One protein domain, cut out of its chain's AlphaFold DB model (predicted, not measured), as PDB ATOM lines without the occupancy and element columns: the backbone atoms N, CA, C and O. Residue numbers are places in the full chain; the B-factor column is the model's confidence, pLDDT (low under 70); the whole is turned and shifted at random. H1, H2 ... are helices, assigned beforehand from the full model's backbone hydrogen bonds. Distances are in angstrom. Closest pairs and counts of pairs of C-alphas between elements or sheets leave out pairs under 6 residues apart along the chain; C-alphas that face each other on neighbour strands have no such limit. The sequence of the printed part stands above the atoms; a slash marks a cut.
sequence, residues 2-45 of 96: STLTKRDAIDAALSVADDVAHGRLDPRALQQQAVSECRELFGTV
ATOM      1  N   SER A   2     -25.932 -44.280  -0.787       69.94
ATOM      2  CA  SER A   2     -24.885 -44.969  -0.022       69.94
ATOM      3  C   SER A   2     -23.574 -44.195  -0.152       69.94
ATOM      4  O   SER A   2     -23.258 -43.710  -1.238       69.94
ATOM      5  N   THR A   3     -22.843 -44.035   0.947       79.69
ATOM      6  CA  THR A   3     -21.556 -43.334   0.952       79.69
ATOM      7  C   THR A   3     -20.524 -44.209   0.251       79.69
ATOM      8  O   THR A   3     -20.139 -45.245   0.785       79.69
ATOM      9  N   LEU A   4     -20.095 -43.806  -0.947       84.81
ATOM     10  CA  LEU A   4     -19.056 -44.497  -1.708       84.81
ATOM     11  C   LEU A   4     -17.758 -44.522  -0.887       84.81
ATOM     12  O   LEU A   4     -17.211 -43.465  -0.559       84.81
ATOM     13  N   THR A   5     -17.270 -45.709  -0.527       93.75
ATOM     14  CA  THR A   5     -16.006 -45.826   0.203       93.75
ATOM     15  C   THR A   5     -14.825 -45.902  -0.763       93.75
ATOM     16  O   THR A   5     -14.966 -46.216  -1.945       93.75
ATOM     17  N   LYS A   6     -13.614 -45.648  -0.252       92.62
ATOM     18  CA  LYS A   6     -12.381 -45.818  -1.040       92.62
ATOM     19  C   LYS A   6     -12.230 -47.247  -1.566       92.62
ATOM     20  O   LYS A   6     -11.704 -47.430  -2.655       92.62
ATOM     21  N   ARG A   7     -12.674 -48.240  -0.789       93.75
ATOM     22  CA  ARG A   7     -12.597 -49.652  -1.165       93.75
ATOM     23  C   ARG A   7     -13.528 -49.960  -2.334       93.75
ATOM     24  O   ARG A   7     -13.066 -50.537  -3.306       93.75
ATOM     25  N   ASP A   8     -14.763 -49.464  -2.290       94.44
ATOM     26  CA  ASP A   8     -15.738 -49.668  -3.373       94.44
ATOM     27  C   ASP A   8     -15.241 -49.087  -4.706       94.44
ATOM     28  O   ASP A   8     -15.401 -49.703  -5.757       94.44
ATOM     29  N   ALA A   9     -14.589 -47.919  -4.671       93.19
ATOM     30  CA  ALA A   9     -14.005 -47.309  -5.865       93.19
ATOM     31  C   ALA A   9     -12.843 -48.135  -6.450       93.19
ATOM     32  O   ALA A   9     -12.715 -48.239  -7.670       93.19
ATOM     33  N   ILE A  10     -12.004 -48.728  -5.590       95.88
ATOM     34  CA  ILE A  10     -10.894 -49.599  -6.008       95.88
ATOM     35  C   ILE A  10     -11.437 -50.890  -6.621       95.88
ATOM     36  O   ILE A  10     -11.007 -51.271  -7.707       95.88
ATOM     37  N   ASP A  11     -12.399 -51.529  -5.956       96.44
ATOM     38  CA  ASP A  11     -12.994 -52.781  -6.424       96.44
ATOM     39  C   ASP A  11     -13.696 -52.575  -7.780       96.44
ATOM     40  O   ASP A  11     -13.516 -53.375  -8.700       96.44
ATOM     41  N   ALA A  12     -14.401 -51.451  -7.963       94.94
ATOM     42  CA  ALA A  12     -15.001 -51.087  -9.249       94.94
ATOM     43  C   ALA A  12     -13.950 -50.883 -10.355       94.94
ATOM     44  O   ALA A  12     -14.110 -51.398 -11.462       94.94
ATOM     45  N   ALA A  13     -12.856 -50.171 -10.069       95.44
ATOM     46  CA  ALA A  13     -11.785 -49.959 -11.042       95.44
ATOM     47  C   ALA A  13     -11.093 -51.274 -11.441       95.44
ATOM     48  O   ALA A  13     -10.800 -51.482 -12.620       95.44
ATOM     49  N   LEU A  14     -10.862 -52.176 -10.481       97.44
ATOM     50  CA  LEU A  14     -10.287 -53.497 -10.743       97.44
ATOM     51  C   LEU A  14     -11.234 -54.385 -11.553       97.44
ATOM     52  O   LEU A  14     -10.769 -55.082 -12.448       97.44
ATOM     53  N   SER A  15     -12.545 -54.321 -11.301       96.62
ATOM     54  CA  SER A  15     -13.543 -55.034 -12.110       96.62
ATOM     55  C   SER A  15     -13.491 -54.603 -13.577       96.62
ATOM     56  O   SER A  15     -13.471 -55.448 -14.465       96.62
ATOM     57  N   VAL A  16     -13.409 -53.296 -13.843       95.06
ATOM     58  CA  VAL A  16     -13.285 -52.777 -15.215       95.06
ATOM     59  C   VAL A  16     -11.969 -53.224 -15.855       95.06
ATOM     60  O   VAL A  16     -11.951 -53.615 -17.021       95.06
ATOM     61  N   ALA A  17     -10.864 -53.203 -15.105       95.25
ATOM     62  CA  ALA A  17      -9.576 -53.688 -15.600       95.25
ATOM     63  C   ALA A  17      -9.622 -55.186 -15.956       95.25
ATOM     64  O   ALA A  17      -9.077 -55.583 -16.986       95.25
ATOM     65  N   ASP A  18     -10.303 -55.995 -15.141       96.88
ATOM     66  CA  ASP A  18     -10.517 -57.423 -15.386       96.88
ATOM     67  C   ASP A  18     -11.358 -57.669 -16.646       96.88
ATOM     68  O   ASP A  18     -11.013 -58.521 -17.466       96.88
ATOM     69  N   ASP A  19     -12.417 -56.880 -16.849       96.44
ATOM     70  CA  ASP A  19     -13.252 -56.949 -18.050       96.44
ATOM     71  C   ASP A  19     -12.467 -56.625 -19.323       96.44
ATOM     72  O   ASP A  19     -12.653 -57.291 -20.344       96.44
ATOM     73  N   VAL A  20     -11.558 -55.650 -19.264       96.12
ATOM     74  CA  VAL A  20     -10.666 -55.326 -20.387       96.12
ATOM     75  C   VAL A  20      -9.655 -56.446 -20.627       96.12
ATOM     76  O   VAL A  20      -9.461 -56.860 -21.770       96.12
ATOM     77  N   ALA A  21      -9.035 -56.977 -19.569       95.62
ATOM     78  CA  ALA A  21      -8.042 -58.046 -19.679       95.62
ATOM     79  C   ALA A  21      -8.625 -59.335 -20.282       95.62
ATOM     80  O   ALA A  21      -7.958 -60.010 -21.065       95.62
ATOM     81  N   HIS A  22      -9.884 -59.646 -19.963       96.12
ATOM     82  CA  HIS A  22     -10.604 -60.802 -20.497       96.12
ATOM     83  C   HIS A  22     -11.340 -60.517 -21.817       96.12
ATOM     84  O   HIS A  22     -12.049 -61.389 -22.318       96.12
ATOM     85  N   GLY A  23     -11.203 -59.312 -22.382       92.75
ATOM     86  CA  GLY A  23     -11.851 -58.922 -23.639       92.75
ATOM     87  C   GLY A  23     -13.379 -58.810 -23.562       92.75
ATOM     88  O   GLY A  23     -14.036 -58.763 -24.598       92.75
ATOM     89  N   ARG A  24     -13.957 -58.763 -22.354       94.81
ATOM     90  CA  ARG A  24     -15.391 -58.500 -22.132       94.81
ATOM     91  C   ARG A  24     -15.738 -57.029 -22.359       94.81
ATOM     92  O   ARG A  24     -16.873 -56.719 -22.709       94.81
ATOM     93  N   LEU A  25     -14.760 -56.141 -22.179       94.75
ATOM     94  CA  LEU A  25     -14.853 -54.717 -22.473       94.75
ATOM     95  C   LEU A  25     -13.717 -54.310 -23.417       94.75
ATOM     96  O   LEU A  25     -12.546 -54.407 -23.061       94.75
ATOM     97  N   ASP A  26     -14.053 -53.808 -24.603       95.44
ATOM     98  CA  ASP A  26     -13.081 -53.195 -25.510       95.44
ATOM     99  C   ASP A  26     -13.238 -51.664 -25.484       95.44
ATOM    100  O   ASP A  26     -14.256 -51.141 -25.953       95.44
ATOM    101  N   PRO A  27     -12.241 -50.914 -24.977       92.31
ATOM    102  CA  PRO A  27     -12.270 -49.455 -24.984       92.31
ATOM    103  C   PRO A  27     -12.435 -48.847 -26.382       92.31
ATOM    104  O   PRO A  27     -13.039 -47.782 -26.521       92.31
ATOM    105  N   ARG A  28     -11.920 -49.502 -27.434       94.31
ATOM    106  CA  ARG A  28     -12.073 -49.012 -28.810       94.31
ATOM    107  C   ARG A  28     -13.505 -49.176 -29.291       94.31
ATOM    108  O   ARG A  28     -14.047 -48.228 -29.855       94.31
ATOM    109  N   ALA A  29     -14.120 -50.326 -29.026       95.38
ATOM    110  CA  ALA A  29     -15.532 -50.550 -29.314       95.38
ATOM    111  C   ALA A  29     -16.425 -49.557 -28.554       95.38
ATOM    112  O   ALA A  29     -17.330 -48.972 -29.144       95.38
ATOM    113  N   LEU A  30     -16.124 -49.283 -27.279       94.44
ATOM    114  CA  LEU A  30     -16.865 -48.295 -26.490       94.44
ATOM    115  C   LEU A  30     -16.756 -46.882 -27.083       94.44
ATOM    116  O   LEU A  30     -17.758 -46.183 -27.213       94.44
ATOM    117  N   GLN A  31     -15.554 -46.471 -27.496       95.88
ATOM    118  CA  GLN A  31     -15.350 -45.181 -28.160       95.88
ATOM    119  C   GLN A  31     -16.119 -45.096 -29.487       95.88
ATOM    120  O   GLN A  31     -16.718 -44.065 -29.789       95.88
ATOM    121  N   GLN A  32     -16.098 -46.163 -30.287       96.62
ATOM    122  CA  GLN A  32     -16.835 -46.226 -31.552       96.62
ATOM    123  C   GLN A  32     -18.342 -46.113 -31.325       96.62
ATOM    124  O   GLN A  32     -19.004 -45.350 -32.029       96.62
ATOM    125  N   GLN A  33     -18.859 -46.808 -30.310       96.38
ATOM    126  CA  GLN A  33     -20.260 -46.737 -29.919       96.38
ATOM    127  C   GLN A  33     -20.654 -45.315 -29.509       96.38
ATOM    128  O   GLN A  33     -21.615 -44.771 -30.046       96.38
ATOM    129  N   ALA A  34     -19.865 -44.664 -28.649       96.19
ATOM    130  CA  ALA A  34     -20.126 -43.288 -28.228       96.19
ATOM    131  C   ALA A  34     -20.158 -42.308 -29.416       96.19
ATOM    132  O   ALA A  34     -21.031 -41.448 -29.494       96.19
ATOM    133  N   VAL A  35     -19.243 -42.454 -30.382       96.62
ATOM    134  CA  VAL A  35     -19.247 -41.633 -31.607       96.62
ATOM    135  C   VAL A  35     -20.494 -41.894 -32.455       96.62
ATOM    136  O   VAL A  35     -21.049 -40.944 -33.013       96.62
ATOM    137  N   SER A  36     -20.934 -43.151 -32.559       96.69
ATOM    138  CA  SER A  36     -22.163 -43.513 -33.275       96.69
ATOM    139  C   SER A  36     -23.381 -42.843 -32.646       96.69
ATOM    140  O   SER A  36     -24.126 -42.153 -33.336       96.69
ATOM    141  N   GLU A  37     -23.526 -42.952 -31.326       95.94
ATOM    142  CA  GLU A  37     -24.634 -42.346 -30.584       95.94
ATOM    143  C   GLU A  37     -24.623 -40.818 -30.686       95.94
ATOM    144  O   GLU A  37     -25.656 -40.204 -30.944       95.94
ATOM    145  N   CYS A  38     -23.453 -40.177 -30.575       94.31
ATOM    146  CA  CYS A  38     -23.347 -38.736 -30.795       94.31
ATOM    147  C   CYS A  38     -23.782 -38.338 -32.212       94.31
ATOM    148  O   CYS A  38     -24.422 -37.302 -32.389       94.31
ATOM    149  N   ARG A  39     -23.460 -39.144 -33.232       93.94
ATOM    150  CA  ARG A  39     -23.892 -38.879 -34.610       93.94
ATOM    151  C   ARG A  39     -25.400 -39.059 -34.782       93.94
ATOM    152  O   ARG A  39     -26.006 -38.289 -35.518       93.94
ATOM    153  N   GLU A  40     -26.005 -40.026 -34.108       91.38
ATOM    154  CA  GLU A  40     -27.456 -40.224 -34.142       91.38
ATOM    155  C   GLU A  40     -28.207 -39.088 -33.439       91.38
ATOM    156  O   GLU A  40     -29.182 -38.572 -33.979       91.38
ATOM    157  N   LEU A  41     -27.731 -38.660 -32.268       87.75
ATOM    158  CA  LEU A  41     -28.408 -37.655 -31.444       87.75
ATOM    159  C   LEU A  41     -28.166 -36.214 -31.907       87.75
ATOM    160  O   LEU A  41     -29.042 -35.370 -31.755       87.75
ATOM    161  N   PHE A  42     -26.972 -35.920 -32.424       88.94
ATOM    162  CA  PHE A  42     -26.509 -34.557 -32.715       88.94
ATOM    163  C   PHE A  42     -25.908 -34.412 -34.127       88.94
ATOM    164  O   PHE A  42     -25.575 -33.314 -34.567       88.94
ATOM    165  N   GLY A  43     -25.744 -35.495 -34.884       90.50
ATOM    166  CA  GLY A  43     -25.110 -35.434 -36.206       90.50
ATOM    167  C   GLY A  43     -26.007 -34.898 -37.322       90.50
ATOM    168  O   GLY A  43     -25.502 -34.645 -38.413       90.50
ATOM    169  N   THR A  44     -27.307 -34.722 -37.074       91.44
ATOM    170  CA  THR A  44     -28.276 -34.227 -38.065       91.44
ATOM    171  C   THR A  44     -28.992 -33.001 -37.524       91.44
ATOM    172  O   THR A  44     -29.593 -33.070 -36.461       91.44
ATOM    173  N   VAL A  45     -28.961 -31.900 -38.279       93.25
ATOM    174  CA  VAL A  45     -29.634 -30.644 -37.926       93.25
ATOM    175  C   VAL A  45     -30.908 -30.512 -38.752       93.25
ATOM    176  O   VAL A  45     -30.832 -30.459 -39.981       93.25
TER     177      VAL A  45
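Overview. This is residues 2 to 45 of the 96 residues of the protein "Flagellar hook-length control protein" of Mycobacterium avium (UniProt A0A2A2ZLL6). Two helices of equal length, H1 and H2, meet near their ends in a wide, open V, with the link between them at its tip and no other part filling the space between the arms. The printed part has 44 residues with two named helices, H1 then H2, and no named strand; the class is all helix. It is extended, with a radius of gyration of the C-alphas of 15.3 A, and flat, spanning 45 by 28 by 10 A.

Arrangement. H1, residues 6 to 21, and H2, residues 27 to 42, are close but not clearly touching. Their closest C-alphas, those of Val 20 and Pro 27, are 7.6 A apart. Their lines are about perpendicular, at 82 degrees. In H1 and H2 every O i to N i+4 pair is within hydrogen-bond range.

Along the chain. H1 begins at C-alpha 6 (-12.381, -45.818, -1.040) and is 22.7 A long from first to last C-alpha. H2 is 22.0 A long and ends at C-alpha 42 (-26.509, -34.557, -32.715).

Size, cuts and confidence. The C-alphas farthest apart, those of Arg 7 and Val 45, are 44.8 A apart. The printed part has no cut, and the link from H1 to H2 is tight. The mean pLDDT of the printed part is 93.4; residue 2 is under 70.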